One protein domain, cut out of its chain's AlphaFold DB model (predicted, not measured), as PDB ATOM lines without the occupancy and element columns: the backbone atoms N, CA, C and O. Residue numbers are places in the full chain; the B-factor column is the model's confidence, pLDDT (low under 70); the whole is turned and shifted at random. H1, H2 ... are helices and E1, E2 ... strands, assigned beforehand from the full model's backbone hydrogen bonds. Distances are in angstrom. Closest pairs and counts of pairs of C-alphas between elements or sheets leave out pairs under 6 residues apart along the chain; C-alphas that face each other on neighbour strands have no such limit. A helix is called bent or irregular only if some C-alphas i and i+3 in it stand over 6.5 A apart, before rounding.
ATOM      1  N   ILE A 225     153.177 174.729 219.144       92.88
ATOM      2  CA  ILE A 225     152.662 174.653 220.512       92.88
ATOM      3  C   ILE A 225     153.527 175.552 221.388       92.88
ATOM      4  O   ILE A 225     154.743 175.395 221.449       92.88
ATOM      5  N   TYR A 226     152.889 176.497 222.065       92.25
ATOM      6  CA  TYR A 226     153.542 177.419 222.980       92.25
ATOM      7  C   TYR A 226     153.401 176.881 224.410       92.25
ATOM      8  O   TYR A 226     152.264 176.672 224.863       92.25
ATOM      9  N   PRO A 227     154.520 176.645 225.123       82.06
ATOM     10  CA  PRO A 227     154.506 176.203 226.512       82.06
ATOM     11  C   PRO A 227     153.705 177.134 227.427       82.06
ATOM     12  O   PRO A 227     153.496 178.315 227.131       82.06
ATOM     13  N   HIS A 228     153.289 176.608 228.575       82.81
ATOM     14  CA  HIS A 228     152.546 177.362 229.580       82.81
ATOM     15  C   HIS A 228     153.250 178.675 229.957       82.81
ATOM     16  O   HIS A 228     154.458 178.721 230.167       82.81
ATOM     17  N   GLY A 229     152.486 179.770 229.987       80.88
ATOM     18  CA  GLY A 229     152.996 181.111 230.297       80.88
ATOM     19  C   GLY A 229     153.700 181.830 229.139       80.88
ATOM     20  O   GLY A 229     153.908 183.040 229.225       80.88
ATOM     21  N   THR A 230     154.007 181.150 228.031       87.00
ATOM     22  CA  THR A 230     154.582 181.810 226.852       87.00
ATOM     23  C   THR A 230     153.481 182.416 225.985       87.00
ATOM     24  O   THR A 230     152.497 181.767 225.625       87.00
ATOM     25  N   SER A 231     153.621 183.705 225.669       86.12
ATOM     26  CA  SER A 231     152.733 184.358 224.709       86.12
ATOM     27  C   SER A 231     153.254 184.106 223.298       86.12
ATOM     28  O   SER A 231     154.440 184.339 223.054       86.12
ATOM     29  N   PRO A 232     152.402 183.678 222.354       88.69
ATOM     30  CA  PRO A 232     152.820 183.559 220.969       88.69
ATOM     31  C   PRO A 232     153.299 184.921 220.444       88.69
ATOM     32  O   PRO A 232     152.703 185.954 220.787       88.69
ATOM     33  N   PRO A 233     154.345 184.957 219.601       88.06
ATOM     34  CA  PRO A 233     154.832 186.203 219.042       88.06
ATOM     35  C   PRO A 233     153.710 186.895 218.261       88.06
ATOM     36  O   PRO A 233     152.833 186.256 217.665       88.06
ATOM     37  N   ARG A 234     153.733 188.232 218.255       83.12
ATOM     38  CA  ARG A 234     152.914 189.023 217.331       83.12
ATOM     39  C   ARG A 234     153.465 188.777 215.928       83.12
ATOM     40  O   ARG A 234     154.411 189.436 215.513       83.12
ATOM     41  N   SER A 235     152.945 187.764 215.247       73.88
ATOM     42  CA  SER A 235     153.440 187.358 213.938       73.88
ATOM     43  C   SER A 235     153.217 188.471 212.915       73.88
ATOM     44  O   SER A 235     152.103 188.950 212.701       73.88
ATOM     45  N   THR A 236     154.300 188.896 212.269       63.31
ATOM     46  CA  THR A 236     154.255 189.832 211.145       63.31
ATOM     47  C   THR A 236     153.527 189.168 209.974       63.31
ATOM     48  O   THR A 236     153.950 188.112 209.506       63.31
ATOM     49  N   GLY A 237     152.428 189.766 209.508       77.50
ATOM     50  CA  GLY A 237     151.645 189.259 208.369       77.50
ATOM     51  C   GLY A 237     150.486 188.322 208.725       77.50
ATOM     52  O   GLY A 237     149.853 187.774 207.827       77.50
ATOM     53  N   VAL A 238     150.187 188.147 210.013       82.06
ATOM     54  CA  VAL A 238     148.972 187.470 210.477       82.06
ATOM     55  C   VAL A 238     148.020 188.503 211.043       82.06
ATOM     56  O   VAL A 238     148.363 189.231 211.974       82.06
ATOM     57  N   VAL A 239     146.783 188.500 210.552       86.75
ATOM     58  CA  VAL A 239     145.706 189.273 211.167       86.75
ATOM     59  C   VAL A 239     144.826 188.322 211.967       86.75
ATOM     60  O   VAL A 239     144.039 187.559 211.405       86.75
ATOM     61  N   LEU A 240     144.965 188.357 213.296       88.19
ATOM     62  CA  LEU A 240     144.050 187.662 214.200       88.19
ATOM     63  C   LEU A 240     142.744 188.451 214.280       88.19
ATOM     64  O   LEU A 240     142.720 189.616 214.682       88.19
ATOM     65  N   LYS A 241     141.649 187.809 213.886       87.06
ATOM     66  CA  LYS A 241     140.302 188.365 213.998       87.06
ATOM     67  C   LYS A 241     139.797 188.240 215.438       87.06
ATOM     68  O   LYS A 241     140.430 187.633 216.305       87.06
ATOM     69  N   ARG A 242     138.619 188.821 215.692       81.06
ATOM     70  CA  ARG A 242     137.898 188.653 216.964       81.06
ATOM     71  C   ARG A 242     137.759 187.160 217.311       81.06
ATOM     72  O   ARG A 242     137.711 186.343 216.386       81.06
ATOM     73  N   PRO A 243     137.665 186.810 218.610       85.56
ATOM     74  CA  PRO A 243     137.438 185.434 219.037       85.56
ATOM     75  C   PRO A 243     136.305 184.808 218.228       85.56
ATOM     76  O   PRO A 243     135.236 185.410 218.083       85.56
ATOM     77  N   ALA A 244     136.558 183.629 217.667       85.25
ATOM     78  CA  ALA A 244     135.530 182.892 216.965       85.25
ATOM     79  C   ALA A 244     134.424 182.578 217.976       85.25
ATOM     80  O   ALA A 244     134.697 182.050 219.057       85.25
ATOM     81  N   GLY A 245     133.173 182.909 217.644       85.81
ATOM     82  CA  GLY A 245     132.050 182.363 218.396       85.81
ATOM     83  C   GLY A 245     132.191 180.843 218.402       85.81
ATOM     84  O   GLY A 245     132.541 180.263 217.377       85.81
ATOM     85  N   MET A 246     131.971 180.202 219.544       89.56
ATOM     86  CA  MET A 246     132.012 178.746 219.662       89.56
ATOM     87  C   MET A 246     130.737 178.273 220.338       89.56
ATOM     88  O   MET A 246     130.296 178.866 221.321       89.56
ATOM     89  N   SER A 247     130.147 177.201 219.823       87.56
ATOM     90  CA  SER A 247     129.086 176.478 220.518       87.56
ATOM     91  C   SER A 247     129.550 175.064 220.798       87.56
ATOM     92  O   SER A 247     130.110 174.414 219.913       87.56
ATOM     93  N   ALA A 248     129.292 174.585 222.012       85.62
ATOM     94  CA  ALA A 248     129.410 173.168 222.308       85.62
ATOM     95  C   ALA A 248     128.489 172.383 221.362       85.62
ATOM     96  O   ALA A 248     127.340 172.780 221.143       85.62
ATOM     97  N   THR A 249     129.005 171.297 220.798       84.25
ATOM     98  CA  THR A 249     128.176 170.318 220.087       84.25
ATOM     99  C   THR A 249     127.349 169.537 221.108       84.25
ATOM    100  O   THR A 249     127.661 169.552 222.301       84.25
ATOM    101  N   ASP A 250     126.315 168.818 220.672       78.19
ATOM    102  CA  ASP A 250     125.492 168.016 221.589       78.19
ATOM    103  C   ASP A 250     126.317 166.960 222.349       78.19
ATOM    104  O   ASP A 250     126.048 166.687 223.516       78.19
ATOM    105  N   ARG A 251     127.401 166.457 221.738       70.56
ATOM    106  CA  ARG A 251     128.382 165.573 222.390       70.56
ATOM    107  C   ARG A 251     129.262 166.285 223.418       70.56
ATOM    108  O   ARG A 251     129.662 165.677 224.402       70.56
ATOM    109  N   GLY A 252     129.576 167.558 223.194       64.88
ATOM    110  CA  GLY A 252     130.452 168.333 224.070       64.88
ATOM    111  C   GLY A 252     129.781 168.838 225.349       64.88
ATOM    112  O   GLY A 252     130.490 169.243 226.265       64.88
ATOM    113  N   ARG A 253     128.441 168.841 225.435       63.19
ATOM    114  CA  ARG A 253     127.704 169.464 226.556       63.19
ATOM    115  C   ARG A 253     127.845 168.737 227.895       63.19
ATOM    116  O   ARG A 253     127.712 169.377 228.932       63.19
ATOM    117  N   SER A 254     128.095 167.429 227.894       56.44
ATOM    118  CA  SER A 254     128.192 166.625 229.123       56.44
ATOM    119  C   SER A 254     129.615 166.517 229.681       56.44
ATOM    120  O   SER A 254     129.794 166.116 230.829       56.44
ATOM    121  N   LEU A 255     130.634 166.895 228.902       64.25
ATOM    122  CA  LEU A 255     132.046 166.658 229.207       64.25
ATOM    123  C   LEU A 255     132.809 167.977 229.042       64.25
ATOM    124  O   LEU A 255     133.380 168.273 227.999       64.25
ATOM    125  N   HIS A 256     132.750 168.835 230.062       70.88
ATOM    126  CA  HIS A 256     133.447 170.126 230.086       70.88
ATOM    127  C   HIS A 256     134.626 170.096 231.056       70.88
ATOM    128  O   HIS A 256     134.677 170.872 232.010       70.88
ATOM    129  N   TRP A 257     135.577 169.188 230.844       83.56
ATOM    130  CA  TRP A 257     136.813 169.186 231.638       83.56
ATOM    131  C   TRP A 257     137.848 170.157 231.076       83.56
ATOM    132  O   TRP A 257     138.680 170.661 231.820       83.56
ATOM    133  N   VAL A 258     137.747 170.486 229.787       89.00
ATOM    134  CA  VAL A 258     138.614 171.450 229.103       89.00
ATOM    135  C   VAL A 258     137.838 172.733 228.794       89.00
ATOM    136  O   VAL A 258     136.638 172.733 228.509       89.00
ATOM    137  N   SER A 259     138.535 173.857 228.871       90.50
ATOM    138  CA  SER A 259     138.133 175.145 228.323       90.50
ATOM    139  C   SER A 259     138.936 175.410 227.058       90.50
ATOM    140  O   SER A 259     140.129 175.121 227.006       90.50
ATOM    141  N   ALA A 260     138.274 175.956 226.043       92.38
ATOM    142  CA  ALA A 260     138.921 176.377 224.814       92.38
ATOM    143  C   ALA A 260     138.498 177.806 224.472       92.38
ATOM    144  O   ALA A 260     137.330 178.172 224.637       92.38
ATOM    145  N   ALA A 261     139.439 178.598 223.973       92.44
ATOM    146  CA  ALA A 261     139.184 179.857 223.291       92.44
ATOM    147  C   ALA A 261     139.891 179.820 221.937       92.44
ATOM    148  O   ALA A 261     141.060 179.451 221.868       92.44
ATOM    149  N   VAL A 262     139.188 180.181 220.865       92.19
ATOM    150  CA  VAL A 262     139.731 180.112 219.505       92.19
ATOM    151  C   VAL A 262     139.684 181.484 218.852       92.19
ATOM    152  O   VAL A 262     138.658 182.164 218.876       92.19
ATOM    153  N   GLN A 263     140.794 181.893 218.251       92.75
ATOM    154  CA  GLN A 263     140.890 183.069 217.391       92.75
ATOM    155  C   GLN A 263     141.178 182.619 215.960       92.75
ATOM    156  O   GLN A 263     142.026 181.757 215.734       92.75
ATOM    157  N   LEU A 264     140.468 183.200 214.993       92.12
ATOM    158  CA  LEU A 264     140.692 182.933 213.574       92.12
ATOM    159  C   LEU A 264     141.771 183.884 213.047       92.12
ATOM    160  O   LEU A 264     141.584 185.101 213.073       92.12
ATOM    161  N   GLY A 265     142.880 183.331 212.572       89.94
ATOM    162  CA  GLY A 265     143.921 184.051 211.852       89.94
ATOM    163  C   GLY A 265     143.720 183.942 210.348       89.94
ATOM    164  O   GLY A 265     143.375 182.877 209.836       89.94
ATOM    165  N   GLU A 266     143.957 185.039 209.637       90.75
ATOM    166  CA  GLU A 266     144.030 185.048 208.179       90.75
ATOM    167  C   GLU A 266     145.398 185.569 207.736       90.75
ATOM    168  O   GLU A 266     145.911 186.557 208.273       90.75
ATOM    169  N   ARG A 267     145.987 184.875 206.761       90.00
ATOM    170  CA  ARG A 267     147.222 185.267 206.089       90.00
ATOM    171  C   ARG A 267     146.993 185.262 204.587       90.00
ATOM    172  O   ARG A 267     146.580 184.250 204.022       90.00
ATOM    173  N   GLU A 268     147.284 186.379 203.938       89.19
ATOM    174  CA  GLU A 268     147.285 186.458 202.481       89.19
ATOM    175  C   GLU A 268     148.492 185.684 201.936       89.19
ATOM    176  O   GLU A 268     149.628 185.900 202.366       89.19
ATOM    177  N   VAL A 269     148.239 184.726 201.042       86.56
ATOM    178  CA  VAL A 269     149.285 183.893 200.429       86.56
ATOM    179  C   VAL A 269     149.700 184.480 199.083       86.56
ATOM    180  O   VAL A 269     150.889 184.530 198.776       86.56
ATOM    181  N   SER A 270     148.730 184.937 198.288       88.69
ATOM    182  CA  SER A 270     148.971 185.593 197.000       88.69
ATOM    183  C   SER A 270     147.732 186.356 196.513       88.69
ATOM    184  O   SER A 270     146.634 185.798 196.560       88.69
ATOM    185  N   ASP A 271     147.918 187.546 195.934       86.12
ATOM    186  CA  ASP A 271     146.936 188.245 195.081       86.12
ATOM    187  C   ASP A 271     147.562 188.413 193.692       86.12
ATOM    188  O   ASP A 271     148.568 189.102 193.520       86.12
ATOM    189  N   THR A 272     146.996 187.737 192.690       86.44
ATOM    190  CA  THR A 272     147.423 187.865 191.292       86.44
ATOM    191  C   THR A 272     146.323 188.521 190.472       86.44
ATOM    192  O   THR A 272     145.166 188.090 190.466       86.44
ATOM    193  N   ARG A 273     146.696 189.580 189.748       87.25
ATOM    194  CA  ARG A 273     145.789 190.358 188.899       87.25
ATOM    195  C   ARG A 273     146.272 190.304 187.459       87.25
ATOM    196  O   ARG A 273     147.377 190.740 187.160       87.25
ATOM    197  N   SER A 274     145.433 189.782 186.569       84.62
ATOM    198  CA  SER A 274     145.716 189.715 185.136       84.62
ATOM    199  C   SER A 274     144.454 190.030 184.341       84.62
ATOM    200  O   SER A 274     143.583 189.174 184.158       84.62
ATOM    201  N   GLY A 275     144.357 191.269 183.853       88.19
ATOM    202  CA  GLY A 275     143.235 191.741 183.041       88.19
ATOM    203  C   GLY A 275     141.885 191.527 183.731       88.19
ATOM    204  O   GLY A 275     141.585 192.152 184.742       88.19
ATOM    205  N   ILE A 276     141.072 190.623 183.179       86.69
ATOM    206  CA  ILE A 276     139.723 190.291 183.668       86.69
ATOM    207  C   ILE A 276     139.696 189.283 184.833       86.69
ATOM    208  O   ILE A 276     138.615 188.968 185.337       86.69
ATOM    209  N   VAL A 277     140.851 188.747 185.242       85.06
ATOM    210  CA  VAL A 277     140.965 187.717 186.285       85.06
ATOM    211  C   VAL A 277     141.693 188.272 187.506       85.06
ATOM    212  O   VAL A 277     142.821 188.753 187.399       85.06
ATOM    213  N   ARG A 278     141.069 188.123 188.676       89.88
ATOM    214  CA  ARG A 278     141.714 188.276 189.983       89.88
ATOM    215  C   ARG A 278     141.688 186.936 190.705       89.88
ATOM    216  O   ARG A 278     140.623 186.323 190.784       89.88
ATOM    217  N   ALA A 279     142.832 186.474 191.188       87.25
ATOM    218  CA  ALA A 279     142.924 185.280 192.015       87.25
ATOM    219  C   ALA A 279     143.559 185.634 193.361       87.25
ATOM    220  O   ALA A 279     144.694 186.100 193.410       87.25
ATOM    221  N   GLU A 280     142.804 185.400 194.426       90.00
ATOM    222  CA  GLU A 280     143.192 185.640 195.813       90.00
ATOM    223  C   GLU A 280     143.319 184.285 196.509       90.00
ATOM    224  O   GLU A 280     142.410 183.455 196.425       90.00
ATOM    225  N   GLN A 281     144.443 184.045 197.181       92.38
ATOM    226  CA  GLN A 281     144.632 182.886 198.048       92.38
ATOM    227  C   GLN A 281     144.839 183.346 199.483       92.38
ATOM    228  O   GLN A 281     145.711 184.170 199.767       92.38
ATOM    229  N   THR A 282     144.064 182.766 200.390       90.31
ATOM    230  CA  THR A 282     144.101 183.058 201.819       90.31
ATOM    231  C   THR A 282     144.343 181.772 202.596       90.31
ATOM    232  O   THR A 282     143.805 180.712 202.278       90.31
ATOM    233  N   GLN A 283     145.194 181.839 203.613       92.88
ATOM    234  CA  GLN A 283     145.402 180.760 204.569       92.88
ATOM    235  C   GLN A 283     144.693 181.133 205.867       92.88
ATOM    236  O   GLN A 283     145.028 182.132 206.503       92.88
ATOM    237  N   ASN A 284     143.700 180.328 206.235       92.06
ATOM    238  CA  ASN A 284     142.927 180.480 207.460       92.06
ATOM    239  C   ASN A 284     143.455 179.494 208.492       92.06
ATOM    240  O   ASN A 284     143.418 178.291 208.252       92.06
ATOM    241  N   PHE A 285     143.922 179.972 209.635       93.12
ATOM    242  CA  PHE A 285     144.412 179.113 210.711       93.12
ATOM    243  C   PHE A 285     143.782 179.505 212.041       93.12
ATOM    244  O   PHE A 285     143.151 180.556 212.168       93.12
ATOM    245  N   LEU A 286     143.916 178.638 213.034       94.56
ATOM    246  CA  LEU A 286     143.325 178.817 214.347       94.56
ATOM    247  C   LEU A 286     144.433 179.010 215.369       94.56
ATOM    248  O   LEU A 286     145.374 178.225 215.440       94.56
ATOM    249  N   ARG A 287     144.274 180.036 216.201       95.25
ATOM    250  CA  ARG A 287     144.978 180.137 217.472       95.25
ATOM    251  C   ARG A 287     144.058 179.616 218.558       95.25
ATOM    252  O   ARG A 287     143.041 180.241 218.863       95.25
ATOM    253  N   ILE A 288     144.397 178.459 219.105       95.44
ATOM    254  CA  ILE A 288     143.604 177.735 220.093       95.44
ATOM    255  C   ILE A 288     144.299 177.873 221.443       95.44
ATOM    256  O   ILE A 288     145.456 177.502 221.592       95.44
ATOM    257  N   VAL A 289     143.589 178.391 222.438       95.62
ATOM    258  CA  VAL A 289     144.023 178.389 223.836       95.62
ATOM    259  C   VAL A 289     143.214 177.327 224.558       95.62
ATOM    260  O   VAL A 289     142.001 177.483 224.704       95.62
ATOM    261  N   LEU A 290     143.870 176.252 224.986       95.25
ATOM    262  CA  LEU A 290     143.274 175.163 225.757       95.25
ATOM    263  C   LEU A 290     143.734 175.230 227.208       95.25
ATOM    264  O   LEU A 290     144.864 175.617 227.475       95.25
ATOM    265  N   GLY A 291     142.887 174.821 228.144       92.38
ATOM    266  CA  GLY A 291     143.285 174.615 229.537       92.38
ATOM    267  C   GLY A 291     142.232 173.836 230.307       92.38
ATOM    268  O   GLY A 291     141.061 173.839 229.918       92.38
ATOM    269  N   SER A 292     142.617 173.172 231.393       91.50
ATOM    270  CA  SER A 292     141.653 172.458 232.236       91.50
ATOM    271  C   SER A 292     140.711 173.443 232.946       91.50
ATOM    272  O   SER A 292     141.091 174.552 233.326       91.50
ATOM    273  N   ARG A 293     139.441 173.054 233.091       87.81
ATOM    274  CA  ARG A 293     138.440 173.784 233.888       87.81
ATOM    275  C   ARG A 293     138.500 173.432 235.368       87.81
ATOM    276  O   ARG A 293     137.965 174.181 236.179       87.81
ATOM    277  N   SER A 294     139.090 172.291 235.713       84.38
ATOM    278  CA  SER A 294     139.171 171.796 237.083       84.38
ATOM    279  C   SER A 294     140.627 171.742 237.514       84.38
ATOM    280  O   SER A 294     141.440 171.074 236.882       84.38
ATOM    281  N   VAL A 295     140.932 172.427 238.617       80.50
ATOM    282  CA  VAL A 295     142.275 172.450 239.214       80.50
ATOM    283  C   VAL A 295     142.698 171.052 239.691       80.50
ATOM    284  O   VAL A 295     143.882 170.744 239.734       80.50
ATOM    285  N   GLU A 296     141.729 170.191 239.999       80.31
ATOM    286  CA  GLU A 296     141.953 168.848 240.544       80.31
ATOM    287  C   GLU A 296     142.118 167.773 239.462       80.31
ATOM    288  O   GLU A 296     142.595 166.676 239.749       80.31
ATOM    289  N   LYS A 297     141.713 168.055 238.217       82.19
ATOM    290  CA  LYS A 297     141.768 167.071 237.132       82.19
ATOM    291  C   LYS A 297     142.970 167.307 236.235       82.19
ATOM    292  O   LYS A 297     143.022 168.291 235.499       82.19
ATOM    293  N   THR A 298     143.866 166.328 236.236       88.75
ATOM    294  CA  THR A 298     144.962 166.237 235.273       88.75
ATOM    295  C   THR A 298     144.511 165.456 234.047       88.75
ATOM    296  O   THR A 298     144.057 164.319 234.170       88.75
ATOM    297  N   ILE A 299     144.648 166.044 232.858       90.31
ATOM    298  CA  ILE A 299     144.402 165.340 231.594       90.31
ATOM    299  C   ILE A 299     145.755 164.931 231.029       90.31
ATOM    300  O   ILE A 299     146.554 165.781 230.635       90.31
ATOM    301  N   ILE A 300     146.014 163.627 231.032       89.75
ATOM    302  CA  ILE A 300     147.289 163.043 230.615       89.75
ATOM    303  C   ILE A 300     147.260 162.815 229.101       89.75
ATOM    304  O   ILE A 300     146.285 162.276 228.585       89.75
ATOM    305  N   LYS A 301     148.325 163.235 228.409       91.00
ATOM    306  CA  LYS A 301     148.552 163.107 226.961       91.00
ATOM    307  C   LYS A 301     147.320 163.466 226.105       91.00
ATOM    308  O   LYS A 301     146.907 162.653 225.273       91.00
ATOM    309  N   PRO A 302     146.701 164.650 226.293       94.62
ATOM    310  CA  PRO A 302     145.533 165.003 225.509       94.62
ATOM    311  C   PRO A 302     145.865 165.086 224.016       94.62
ATOM    312  O   PRO A 302     146.971 165.443 223.613       94.62
ATOM    313  N   THR A 303     144.876 164.788 223.180       95.31
ATOM    314  CA  THR A 303     144.974 164.934 221.725       95.31
ATOM    315  C   THR A 303     143.865 165.852 221.238       95.31
ATOM    316  O   THR A 303     142.687 165.570 221.448       95.31
ATOM    317  N   ALA A 304     144.218 166.950 220.574       95.44
ATOM    318  CA  ALA A 304     143.254 167.799 219.882       95.44
ATOM    319  C   ALA A 304     143.142 167.395 218.410       95.44
ATOM    320  O   ALA A 304     144.139 167.171 217.732       95.44
ATOM    321  N   VAL A 305     141.914 167.338 217.905       95.38
ATOM    322  CA  VAL A 305     141.590 167.111 216.500       95.38
ATOM    323  C   VAL A 305     140.828 168.326 215.986       95.38
ATOM    324  O   VAL A 305     139.758 168.657 216.502       95.38
ATOM    325  N   VAL A 306     141.385 168.986 214.976       95.12
ATOM    326  CA  VAL A 306     140.796 170.159 214.324       95.12
ATOM    327  C   VAL A 306     140.363 169.771 212.920       95.12
ATOM    328  O   VAL A 306     141.195 169.468 212.068       95.12
ATOM    329  N   GLU A 307     139.061 169.789 212.659       94.62
ATOM    330  CA  GLU A 307     138.498 169.553 211.331       94.62
ATOM    331  C   GLU A 307     138.088 170.882 210.700       94.62
ATOM    332  O   GLU A 307     137.278 171.615 211.267       94.62
ATOM    333  N   TYR A 308     138.615 171.179 209.514       94.31
ATOM    334  CA  TYR A 308     138.298 172.385 208.751       94.31
ATOM    335  C   TYR A 308     137.271 172.096 207.675       94.31
ATOM    336  O   TYR A 308     137.374 171.119 206.924       94.31
ATOM    337  N   PHE A 309     136.333 173.019 207.531       93.69
ATOM    338  CA  PHE A 309     135.288 172.962 206.530       93.69
ATOM    339  C   PHE A 309     135.422 174.149 205.581       93.69
ATOM    340  O   PHE A 309     135.650 175.286 206.000       93.69
ATOM    341  N   THR A 310     135.269 173.878 204.290       93.81
ATOM    342  CA  THR A 310     135.185 174.898 203.242       93.81
ATOM    343  C   THR A 310     133.875 174.753 202.485       93.81
ATOM    344  O   THR A 310     133.201 173.724 202.566       93.81
ATOM    345  N   ARG A 311     133.499 175.788 201.740       92.88
ATOM    346  CA  ARG A 311     132.377 175.747 200.798       92.88
ATOM    347  C   ARG A 311     132.830 176.234 199.425       92.88
ATOM    348  O   ARG A 311     133.678 177.122 199.376       92.88
ATOM    349  N   PRO A 312     132.286 175.725 198.309       93.69
ATOM    350  CA  PRO A 312     132.505 176.342 197.008       93.69
ATOM    351  C   PRO A 312     131.994 177.788 197.013       93.69
ATOM    352  O   PRO A 312     130.900 178.050 197.522       93.69
ATOM    353  N   SER A 313     132.742 178.725 196.437       92.12
ATOM    354  CA  SER A 313     132.311 180.123 196.340       92.12
ATOM    355  C   SER A 313     131.025 180.215 195.507       92.12
ATOM    356  O   SER A 313     130.998 179.818 194.344       92.12
ATOM    357  N   GLY A 314     129.935 180.697 196.115       86.44
ATOM    358  CA  GLY A 314     128.601 180.746 195.494       86.44
ATOM    359  C   GLY A 314     127.790 179.441 195.565       86.44
ATOM    360  O   GLY A 314     126.658 179.411 195.090       86.44
ATOM    361  N   GLY A 315     128.335 178.379 196.167       87.44
ATOM    362  CA  GLY A 315     127.638 177.118 196.423       87.44
ATOM    363  C   GLY A 315     127.150 176.984 197.870       87.44
ATOM    364  O   GLY A 315     127.590 177.699 198.769       87.44
ATOM    365  N   SER A 316     126.245 176.031 198.104       85.62
ATOM    366  CA  SER A 316     125.717 175.698 199.440       85.62
ATOM    367  C   SER A 316     126.316 174.422 200.048       85.62
ATOM    368  O   SER A 316     126.007 174.088 201.193       85.62
ATOM    369  N   GLY A 317     127.141 173.697 199.283       87.31
ATOM    370  CA  GLY A 317     127.819 172.486 199.736       87.31
ATOM    371  C   GLY A 317     128.940 172.804 200.723       87.31
ATOM    372  O   GLY A 317     129.677 173.768 200.531       87.31
ATOM    373  N   ILE A 318     129.069 171.987 201.764       90.00
ATOM    374  CA  ILE A 318     130.142 172.091 202.756       90.00
ATOM    375  C   ILE A 318     131.003 170.845 202.636       90.00
ATOM    376  O   ILE A 318     130.489 169.729 202.678       90.00
ATOM    377  N   ASN A 319     132.310 171.044 202.532       90.06
ATOM    378  CA  ASN A 319     133.282 169.976 202.380       90.06
ATOM    379  C   ASN A 319     134.282 170.017 203.533       90.06
ATOM    380  O   ASN A 319     134.938 171.038 203.767       90.06
ATOM    381  N   ARG A 320     134.456 168.887 204.224       92.88
ATOM    382  CA  ARG A 320     135.588 168.708 205.137       92.88
ATOM    383  C   ARG A 320     136.869 168.669 204.307       92.88
ATOM    384  O   ARG A 320     137.017 167.806 203.450       92.88
ATOM    385  N   THR A 321     137.753 169.634 204.527       93.12
ATOM    386  CA  THR A 321     138.909 169.885 203.647       93.12
ATOM    387  C   THR A 321     140.225 169.448 204.272       93.12
ATOM    388  O   THR A 321     141.104 168.973 203.564       93.12
ATOM    389  N   SER A 322     140.367 169.599 205.589       92.12
ATOM    390  CA  SER A 322     141.584 169.238 206.315       92.12
ATOM    391  C   SER A 322     141.235 168.743 207.717       92.12
ATOM    392  O   SER A 322     140.256 169.205 208.307       92.12
ATOM    393  N   THR A 323     142.043 167.823 208.238       93.50
ATOM    394  CA  THR A 323     141.981 167.346 209.620       93.50
ATOM    395  C   THR A 323     143.390 167.383 210.195       93.50
ATOM    396  O   THR A 323     144.288 166.728 209.673       93.50
ATOM    397  N   GLU A 324     143.581 168.141 211.268       93.25
ATOM    398  CA  GLU A 324     144.842 168.214 212.002       93.25
ATOM    399  C   GLU A 324     144.706 167.459 213.325       93.25
ATOM    400  O   GLU A 324     143.759 167.692 214.073       93.25
ATOM    401  N   ILE A 325     145.653 166.565 213.609       93.25
ATOM    402  CA  ILE A 325     145.756 165.844 214.882       93.25
ATOM    403  C   ILE A 325     146.971 166.406 215.618       93.25
ATOM    404  O   ILE A 325     148.081 166.386 215.092       93.25
ATOM    405  N   ILE A 326     146.748 166.928 216.820       94.44
ATOM    406  CA  ILE A 326     147.725 167.680 217.602       94.44
ATOM    407  C   ILE A 326     147.879 166.987 218.951       94.44
ATOM    408  O   ILE A 326     146.936 166.948 219.745       94.44
ATOM    409  N   ARG A 327     149.066 166.441 219.218       92.69
ATOM    410  CA  ARG A 327     149.411 165.898 220.535       92.69
ATOM    411  C   ARG A 327     149.759 167.043 221.473       92.69
ATOM    412  O   ARG A 327     150.555 167.908 221.117       92.69
ATOM    413  N   LEU A 328     149.140 167.056 222.644       93.31
ATOM    414  CA  LEU A 328     149.241 168.151 223.596       93.31
ATOM    415  C   LEU A 328     150.039 167.730 224.831       93.31
ATOM    416  O   LEU A 328     150.038 166.546 225.188       93.31
ATOM    417  N   PRO A 329     150.696 168.687 225.509       92.06
ATOM    418  CA  PRO A 329     151.233 168.439 226.838       92.06
ATOM    419  C   PRO A 329     150.099 168.106 227.817       92.06
ATOM    420  O   PRO A 329     148.932 168.435 227.581       92.06
ATOM    421  N   ASN A 330     150.447 167.455 228.927       91.81
ATOM    422  CA  ASN A 330     149.494 167.189 230.000       91.81
ATOM    423  C   ASN A 330     148.885 168.505 230.493       91.81
ATOM    424  O   ASN A 330     149.609 169.472 230.713       91.81
ATOM    425  N   PHE A 331     147.576 168.530 230.724       91.44
ATOM    426  CA  PHE A 331     146.954 169.658 231.410       91.44
ATOM    427  C   PHE A 331     146.986 169.396 232.906       91.44
ATOM    428  O   PHE A 331     146.288 168.496 233.370       91.44
ATOM    429  N   VAL A 332     147.780 170.171 233.643       86.94
ATOM    430  CA  VAL A 332     147.861 170.118 235.105       86.94
ATOM    431  C   VAL A 332     147.262 171.408 235.670       86.94
ATOM    432  O   VAL A 332     147.653 172.510 235.298       86.94
ATOM    433  N   GLY A 333     146.279 171.298 236.565       86.19
ATOM    434  CA  GLY A 333     145.714 172.465 237.246       86.19
ATOM    435  C   GLY A 333     145.020 173.467 236.313       86.19
ATOM    436  O   GLY A 333     144.164 173.103 235.516       86.19
ATOM    437  N   SER A 334     145.346 174.756 236.442       85.25
ATOM    438  CA  SER A 334     144.752 175.858 235.662       85.25
ATOM    439  C   SER A 334     145.599 176.295 234.461       85.25
ATOM    440  O   SER A 334     145.346 177.345 233.859       85.25
ATOM    441  N   GLU A 335     146.614 175.506 234.114       91.25
ATOM    442  CA  GLU A 335     147.551 175.830 233.053       91.25
ATOM    443  C   GLU A 335     146.864 175.907 231.681       91.25
ATOM    444  O   GLU A 335     145.924 175.167 231.367       91.25
ATOM    445  N   ARG A 336     147.329 176.850 230.851       93.25
ATOM    446  CA  ARG A 336     146.802 177.078 229.500       93.25
ATOM    447  C   ARG A 336     147.875 176.884 228.446       93.25
ATOM    448  O   ARG A 336     148.926 177.517 228.532       93.25
ATOM    449  N   THR A 337     147.613 176.040 227.460       93.94
ATOM    450  CA  THR A 337     148.476 175.818 226.296       93.94
ATOM    451  C   THR A 337     147.925 176.613 225.124       93.94
ATOM    452  O   THR A 337     146.732 176.529 224.824       93.94
ATOM    453  N   THR A 338     148.786 177.374 224.450       95.62
ATOM    454  CA  THR A 338     148.414 178.055 223.204       95.62
ATOM    455  C   THR A 338     148.949 177.266 222.020       95.62
ATOM    456  O   THR A 338     150.075 176.780 222.056       95.62
ATOM    457  N   ILE A 339     148.142 177.120 220.978       95.06
ATOM    458  CA  ILE A 339     148.441 176.315 219.797       95.06
ATOM    459  C   ILE A 339     148.115 177.162 218.572       95.06
ATOM    460  O   ILE A 339     146.981 177.620 218.436       95.06
ATOM    461  N   ASP A 340     149.081 177.345 217.679       94.75
ATOM    462  CA  ASP A 340     148.832 177.838 216.327       94.75
ATOM    463  C   ASP A 340     148.774 176.637 215.379       94.75
ATOM    464  O   ASP A 340     149.720 175.851 215.293       94.75
ATOM    465  N   THR A 341     147.639 176.466 214.707       94.81
ATOM    466  CA  THR A 341     147.414 175.358 213.774       94.81
ATOM    467  C   THR A 341     148.025 175.635 212.399       94.81
ATOM    468  O   THR A 341     148.296 176.785 212.044       94.81
ATOM    469  N   ALA A 342     148.189 174.589 211.582       91.88
ATOM    470  CA  ALA A 342     148.685 174.744 210.212       91.88
ATOM    471  C   ALA A 342     147.697 175.538 209.337       91.88
ATOM    472  O   ALA A 342     148.090 176.320 208.462       91.88
ATOM    473  N   GLY A 343     146.404 175.349 209.591       90.81
ATOM    474  CA  GLY A 343     145.322 176.015 208.892       90.81
ATOM    475  C   GLY A 343     144.953 175.358 207.564       90.81
ATOM    476  O   GLY A 343     145.518 174.357 207.128       90.81
ATOM    477  N   VAL A 344     143.983 175.963 206.888       93.88
ATOM    478  CA  VAL A 344     143.477 175.549 205.584       93.88
ATOM    479  C   VAL A 344     143.679 176.666 204.567       93.88
ATOM    480  O   VAL A 344     143.381 177.836 204.823       93.88
ATOM    481  N   ARG A 345     144.197 176.306 203.391       93.25
ATOM    482  CA  ARG A 345     144.299 177.224 202.255       93.25
ATOM    483  C   ARG A 345     142.985 177.242 201.492       93.25
ATOM    484  O   ARG A 345     142.453 176.199 201.119       93.25
ATOM    485  N   THR A 346     142.496 178.441 201.244       92.88
ATOM    486  CA  THR A 346     141.311 178.733 200.446       92.88
ATOM    487  C   THR A 346     141.695 179.699 199.343       92.88
ATOM    488  O   THR A 346     142.683 180.425 199.451       92.88
ATOM    489  N   GLY A 347     140.946 179.694 198.250       91.19
ATOM    490  CA  GLY A 347     141.264 180.564 197.132       91.19
ATOM    491  C   GLY A 347     140.031 180.897 196.332       91.19
ATOM    492  O   GLY A 347     139.230 180.013 196.033       91.19
ATOM    493  N   GLN A 348     139.911 182.166 195.966       92.19
ATOM    494  CA  GLN A 348     138.867 182.664 195.092       92.19
ATOM    495  C   GLN A 348     139.478 183.150 193.786       92.19
ATOM    496  O   GLN A 348     140.496 183.836 193.759       92.19
ATOM    497  N   ARG A 349     138.808 182.837 192.683       91.25
ATOM    498  CA  ARG A 349     139.073 183.396 191.366       91.25
ATOM    499  C   ARG A 349     137.842 184.161 190.913       91.25
ATOM    500  O   ARG A 349     136.802 183.572 190.619       91.25
ATOM    501  N   VAL A 350     137.970 185.478 190.832       90.81
ATOM    502  CA  VAL A 350     136.936 186.370 190.315       90.81
ATOM    503  C   VAL A 350     137.232 186.652 188.849       90.81
ATOM    504  O   VAL A 350     138.279 187.199 188.506       90.81
ATOM    505  N   VAL A 351     136.298 186.278 187.978       90.75
ATOM    506  CA  VAL A 351     136.343 186.608 186.550       90.75
ATOM    507  C   VAL A 351     135.295 187.679 186.284       90.75
ATOM    508  O   VAL A 351     134.094 187.431 186.423       90.75
ATOM    509  N   THR A 352     135.755 188.874 185.917       89.94
ATOM    510  CA  THR A 352     134.888 190.021 185.629       89.94
ATOM    511  C   THR A 352     134.899 190.298 184.134       89.94
ATOM    512  O   THR A 352     135.876 190.793 183.584       89.94
ATOM    513  N   THR A 353     133.796 189.974 183.463       90.12
ATOM    514  CA  THR A 353     133.557 190.362 182.065       90.12
ATOM    515  C   THR A 353     132.651 191.594 182.018       90.12
ATOM    516  O   THR A 353     132.031 191.936 183.021       90.12
ATOM    517  N   ARG A 354     132.499 192.237 180.849       90.25
ATOM    518  CA  ARG A 354     131.639 193.432 180.689       90.25
ATOM    519  C   ARG A 354     130.179 193.238 181.141       90.25
ATOM    520  O   ARG A 354     129.496 194.230 181.355       90.25
ATOM    521  N   ARG A 355     129.681 191.997 181.238       90.19
ATOM    522  CA  ARG A 355     128.271 191.694 181.556       90.19
ATOM    523  C   ARG A 355     128.064 190.815 182.787       90.19
ATOM    524  O   ARG A 355     126.961 190.794 183.318       90.19
ATOM    525  N   VAL A 356     129.075 190.064 183.227       91.62
ATOM    526  CA  VAL A 356     128.917 189.064 184.295       91.62
ATOM    527  C   VAL A 356     130.166 189.011 185.164       91.62
ATOM    528  O   VAL A 356     131.287 188.906 184.653       91.62
ATOM    529  N   ARG A 357     129.951 189.011 186.481       91.50
ATOM    530  CA  ARG A 357     130.948 188.672 187.498       91.50
ATOM    531  C   ARG A 357     130.692 187.243 187.971       91.50
ATOM    532  O   ARG A 357     129.614 186.956 188.481       91.50
ATOM    533  N   ARG A 358     131.669 186.350 187.796       91.19
ATOM    534  CA  ARG A 358     131.623 184.981 188.337       91.19
ATOM    535  C   ARG A 358     132.728 184.802 189.365       91.19
ATOM    536  O   ARG A 358     133.860 185.220 189.125       91.19
ATOM    537  N   VAL A 359     132.388 184.194 190.495       91.69
ATOM    538  CA  VAL A 359     133.339 183.828 191.547       91.69
ATOM    539  C   VAL A 359     133.450 182.313 191.544       91.69
ATOM    540  O   VAL A 359     132.439 181.620 191.609       91.69
ATOM    541  N   PHE A 360     134.672 181.814 191.423       92.19
ATOM    542  CA  PHE A 360     135.005 180.399 191.511       92.19
ATOM    543  C   PHE A 360     135.955 180.189 192.681       92.19
ATOM    544  O   PHE A 360     136.696 181.106 193.025       92.19
ATOM    545  N   GLY A 361     135.996 178.980 193.230       93.69
ATOM    546  CA  GLY A 361     136.955 178.623 194.268       93.69
ATOM    547  C   GLY A 361     136.291 178.090 195.523       93.69
ATOM    548  O   GLY A 361     135.187 177.543 195.459       93.69
ATOM    549  N   THR A 362     136.987 178.215 196.644       94.38
ATOM    550  CA  THR A 362     136.525 177.757 197.951       94.38
ATOM    551  C   THR A 362     136.699 178.847 198.996       94.38
ATOM    552  O   THR A 362     137.725 179.522 199.046       94.38
ATOM    553  N   ASP A 363     135.695 178.983 199.855       92.38
ATOM    554  CA  ASP A 363     135.701 179.878 201.002       92.38
ATOM    555  C   ASP A 363     135.877 179.060 202.275       92.38
ATOM    556  O   ASP A 363     135.332 177.957 202.404       92.38
ATOM    557  N   TYR A 364     136.562 179.636 203.257       93.12
ATOM    558  CA  TYR A 364     136.582 179.081 204.601       93.12
ATOM    559  C   TYR A 364     135.174 179.121 205.202       93.12
ATOM    560  O   TYR A 364     134.511 180.162 205.200       93.12
ATOM    561  N   TYR A 365     134.715 177.974 205.699       91.81
ATOM    562  CA  TYR A 365     133.371 177.826 206.245       91.81
ATOM    563  C   TYR A 365     133.347 177.601 207.750       91.81
ATOM    564  O   TYR A 365     132.331 177.868 208.364       91.81
ATOM    565  N   GLY A 366     134.406 177.092 208.370       93.19
ATOM    566  CA  GLY A 366     134.426 176.904 209.817       93.19
ATOM    567  C   GLY A 366     135.271 175.722 210.249       93.19
ATOM    568  O   GLY A 366     136.008 175.137 209.454       93.19
ATOM    569  N   PHE A 367     135.138 175.371 211.525       93.94
ATOM    570  CA  PHE A 367     135.891 174.284 212.129       93.94
ATOM    571  C   PHE A 367     135.092 173.543 213.200       93.94
ATOM    572  O   PHE A 367     134.169 174.102 213.807       93.94
ATOM    573  N   VAL A 368     135.510 172.304 213.454       93.62
ATOM    574  CA  VAL A 368     135.167 171.521 214.643       93.62
ATOM    575  C   VAL A 368     136.461 171.224 215.394       93.62
ATOM    576  O   VAL A 368     137.427 170.753 214.801       93.62
ATOM    577  N   LEU A 369     136.484 171.514 216.692       94.69
ATOM    578  CA  LEU A 369     137.580 171.187 217.597       94.69
ATOM    579  C   LEU A 369     137.095 170.112 218.564       94.69
ATOM    580  O   LEU A 369     136.159 170.340 219.328       94.69
ATOM    581  N   SER A 370     137.755 168.960 218.540       94.81
ATOM    582  CA  SER A 370     137.529 167.854 219.472       94.81
ATOM    583  C   SER A 370     138.793 167.642 220.295       94.81
ATOM    584  O   SER A 370     139.882 167.639 219.734       94.81
ATOM    585  N   VAL A 371     138.677 167.474 221.607       94.81
ATOM    586  CA  VAL A 371     139.807 167.147 222.486       94.81
ATOM    587  C   VAL A 371     139.523 165.813 223.144       94.81
ATOM    588  O   VAL A 371     138.443 165.616 223.702       94.81
ATOM    589  N   PHE A 372     140.504 164.924 223.081       94.00
ATOM    590  CA  PHE A 372     140.481 163.599 223.673       94.00
ATOM    591  C   PHE A 372     141.511 163.517 224.806       94.00
ATOM    592  O   PHE A 372     142.541 164.194 224.739       94.00
ATOM    593  N   ASN A 373     141.244 162.733 225.851       93.06
ATOM    594  CA  ASN A 373     142.267 162.370 226.845       93.06
ATOM    595  C   ASN A 373     143.243 161.323 226.260       93.06
ATOM    596  O   ASN A 373     143.087 160.880 225.121       93.06
ATOM    597  N   GLY A 374     144.254 160.929 227.040       85.56
ATOM    598  CA  GLY A 374     145.207 159.880 226.661       85.56
ATOM    599  C   GLY A 374     144.573 158.503 226.434       85.56
ATOM    600  O   GLY A 374     145.150 157.693 225.715       85.56
ATOM    601  N   ASP A 375     143.375 158.275 226.978       82.81
ATOM    602  CA  ASP A 375     142.609 157.031 226.837       82.81
ATOM    603  C   ASP A 375     141.738 157.015 225.560       82.81
ATOM    604  O   ASP A 375     141.205 155.979 225.164       82.81
ATOM    605  N   GLY A 376     141.630 158.157 224.868       86.69
ATOM    606  CA  GLY A 376     140.851 158.320 223.639       86.69
ATOM    607  C   GLY A 376     139.394 158.751 223.847       86.69
ATOM    608  O   GLY A 376     138.647 158.843 222.871       86.69
ATOM    609  N   ASP A 377     138.984 159.066 225.075       87.56
ATOM    610  CA  ASP A 377     137.660 159.598 225.392       87.56
ATOM    611  C   ASP A 377     137.545 161.072 225.024       87.56
ATOM    612  O   ASP A 377     138.436 161.882 225.290       87.56
ATOM    613  N   LEU A 378     136.401 161.453 224.460       90.81
ATOM    614  CA  LEU A 378     136.102 162.838 224.111       90.81
ATOM    615  C   LEU A 378     135.860 163.669 225.379       90.81
ATOM    616  O   LEU A 378     134.814 163.553 226.004       90.81
ATOM    617  N   VAL A 379     136.782 164.567 225.725       92.25
ATOM    618  CA  VAL A 379     136.688 165.423 226.926       92.25
ATOM    619  C   VAL A 379     136.225 166.846 226.641       92.25
ATOM    620  O   VAL A 379     135.991 167.609 227.579       92.25
ATOM    621  N   TYR A 380     136.154 167.233 225.365       93.19
ATOM    622  CA  TYR A 380     135.619 168.516 224.919       93.19
ATOM    623  C   TYR A 380     135.328 168.490 223.420       93.19
ATOM    624  O   TYR A 380     136.115 167.961 222.638       93.19
ATOM    625  N   GLN A 381     134.230 169.118 223.002       92.88
ATOM    626  CA  GLN A 381     133.978 169.372 221.590       92.88
ATOM    627  C   GLN A 381     133.241 170.693 221.388       92.88
ATOM    628  O   GLN A 381     132.234 170.973 222.046       92.88
ATOM    629  N   CYS A 382     133.724 171.499 220.449       91.44
ATOM    630  CA  CYS A 382     133.043 172.705 220.010       91.44
ATOM    631  C   CYS A 382     133.120 172.865 218.492       91.44
ATOM    632  O   CYS A 382     133.951 172.269 217.809       91.44
ATOM    633  N   ALA A 383     132.223 173.691 217.971       91.94
ATOM    634  CA  ALA A 383     132.182 174.068 216.572       91.94
ATOM    635  C   ALA A 383     131.954 175.576 216.452       91.94
ATOM    636  O   ALA A 383     131.333 176.186 217.332       91.94
ATOM    637  N   ALA A 384     132.413 176.175 215.353       88.00
ATOM    638  CA  ALA A 384     132.068 177.553 215.010       88.00
ATOM    639  C   ALA A 384     130.555 177.647 214.651       88.00
ATOM    640  O   ALA A 384     130.139 177.130 213.608       88.00
ATOM    641  N   PRO A 385     129.702 178.281 215.488       61.50
ATOM    642  CA  PRO A 385     128.248 178.180 215.438       61.50
ATOM    643  C   PRO A 385     127.618 178.906 214.262       61.50
ATOM    644  O   PRO A 385     126.577 178.467 213.790       61.50
ATOM    645  N   SER A 386     128.191 180.027 213.819       63.75
ATOM    646  CA  SER A 386     127.557 180.879 212.804       63.75
ATOM    647  C   SER A 386     127.551 180.257 211.412       63.75
ATOM    648  O   SER A 386     126.933 180.812 210.512       63.75
ATOM    649  N   GLN A 387     128.251 179.139 211.220       62.72
ATOM    650  CA  GLN A 387     128.387 178.518 209.914       62.72
ATOM    651  C   GLN A 387     127.949 177.045 209.948       62.72
ATOM    652  O   GLN A 387     127.214 176.631 209.074       62.72
ATOM    653  N   LEU A 388     128.238 176.243 210.979       70.06
ATOM    654  CA  LEU A 388     127.936 174.797 210.920       70.06
ATOM    655  C   LEU A 388     126.511 174.383 211.352       70.06
ATOM    656  O   LEU A 388     126.083 173.268 211.039       70.06
ATOM    657  N   LYS A 389     125.758 175.263 212.030       65.81
ATOM    658  CA  LYS A 389     124.407 174.957 212.548       65.81
ATOM    659  C   LYS A 389     123.357 174.753 211.455       65.81
ATOM    660  O   LYS A 389     122.494 173.893 211.598       65.81
ATOM    661  N   ASP A 390     123.466 175.471 210.341       63.69
ATOM    662  CA  ASP A 390     122.458 175.454 209.268       63.69
ATOM    663  C   ASP A 390     122.349 174.100 208.546       63.69
ATOM    664  O   ASP A 390     121.435 173.883 207.750       63.69
ATOM    665  N   LYS A 391     123.290 173.180 208.788       64.31
ATOM    666  CA  LYS A 391     123.388 171.900 208.077       64.31
ATOM    667  C   LYS A 391     123.402 170.674 208.988       64.31
ATOM    668  O   LYS A 391     123.646 169.577 208.496       64.31
ATOM    669  N   GLY A 392     123.146 170.838 210.288       63.97
ATOM    670  CA  GLY A 392     123.161 169.719 211.236       63.97
ATOM    671  C   GLY A 392     124.541 169.066 211.385       63.97
ATOM    672  O   GLY A 392     124.632 167.903 211.773       63.97
ATOM    673  N   ILE A 393     125.621 169.777 211.027       64.38
ATOM    674  CA  ILE A 393     126.995 169.253 211.109       64.38
ATOM    675  C   ILE A 393     127.448 169.117 212.566       64.38
ATOM    676  O   ILE A 393     128.250 168.248 212.889       64.38
ATOM    677  N   ASP A 394     126.854 169.894 213.468       57.03
ATOM    678  CA  ASP A 394     126.942 169.703 214.916       57.03
ATOM    679  C   ASP A 394     126.470 168.314 215.387       57.03
ATOM    680  O   ASP A 394     126.822 167.898 216.492       57.03
ATOM    681  N   LYS A 395     125.736 167.580 214.539       60.19
ATOM    682  CA  LYS A 395     125.292 166.198 214.768       60.19
ATOM    683  C   LYS A 395     126.152 165.144 214.063       60.19
ATOM    684  O   LYS A 395     125.908 163.953 214.255       60.19
ATOM    685  N   ILE A 396     127.140 165.535 213.250       56.25
ATOM    686  CA  ILE A 396     128.029 164.569 212.592       56.25
ATOM    687  C   ILE A 396     128.898 163.900 213.664       56.25
ATOM    688  O   ILE A 396     129.498 164.591 214.492       56.25
TER     689      ILE A 396
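What this domain is: This is residues 225 to 396 of the 441 residues of an uncharacterized protein of Lentisphaerales bacterium (UniProt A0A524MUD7). One twisted sheet folds over at one end into a half-closed barrel, with E2, E3 and E6 on one side and E4, E5, E8 and E9 on the other. Towards the opposite end the hairpins E2-E3 and E7-E8 run out side by side as a flat arm, while E1 edges E2 and the small helix H1 packs on E8. The printed part has 172 residues, with nine named strands and then one helix along the chain, and the class is mostly strand. The sheet is branched and its neighbour pairs are antiparallel. The whole is compact, with a radius of gyration of the C-alphas of 18.1 A, yet elongated, spanning 65 by 37 by 23 A.

Where its parts are: After residues 225 to 238, E1 is residues 239 to 243, beginning at C-alpha 239 (145.706, 189.273, 211.167). E2, residues 258 to 274, is 48.1 A long, and E3, residues 277 to 292, is 48.4 A. E4 is residues 303 to 312, 29.9 A; E5, residues 319 to 327, 24.6 A; E6, residues 336 to 340; E7, residues 344 to 352, 26.1 A. E8, residues 357 to 372, is 45.0 A long; E9 is residues 378 to 383. H1, residues 385 to 391, ends at C-alpha 391 (123.388, 171.900, 208.077).

How they stand to each other: E1, E2 and E3 form a meander, each strand the antiparallel neighbour of the one before, with N 241 and O 264 at 2.8 A and N 265 and O 285 at 2.8 A. E2 lies on one side of E3, with E6 and E7 on the other side; N 288 and O 339 are 2.8 A apart, N 280 and O 348 2.9 A. E7, E8 and E9 form a second meander, with N 349 and O 360 at 2.8 A and N 371 and O 380 at 2.8 A. E4 lies on the other side of E8 from E7 and E9, with N 305 and O 370 at 2.8 A. E4 and E5 are a hairpin, with N 306 and O 324 at 2.9 A. The closest C-alphas of E2 and E9, Val 258 and Tyr 380, are 5.9 A apart. H1 is on the sheet at a height of 7.0 A; its closest C-alpha pair with E8 is Gln 387 and Tyr 365, 6.2 A. H1 is only just irregular, with C-alphas 386 and 389 6.7 A apart; 0 of its 3 O i to N i+4 pairs and 0 of its 4 O i to N i+3 pairs are within hydrogen-bond range.

The domain as a whole: The C-alphas farthest apart, of Glu 296 and Arg 354, are 65.5 A apart. The printed part has no cut. The link from E1 to E2 is long; its residues 247 to 248 pair with 382 to 383 of E9. Mean pLDDT of the printed part is 87.1; residues 236, 252 to 255, 385 to 387 and 389 to 396 are under 70.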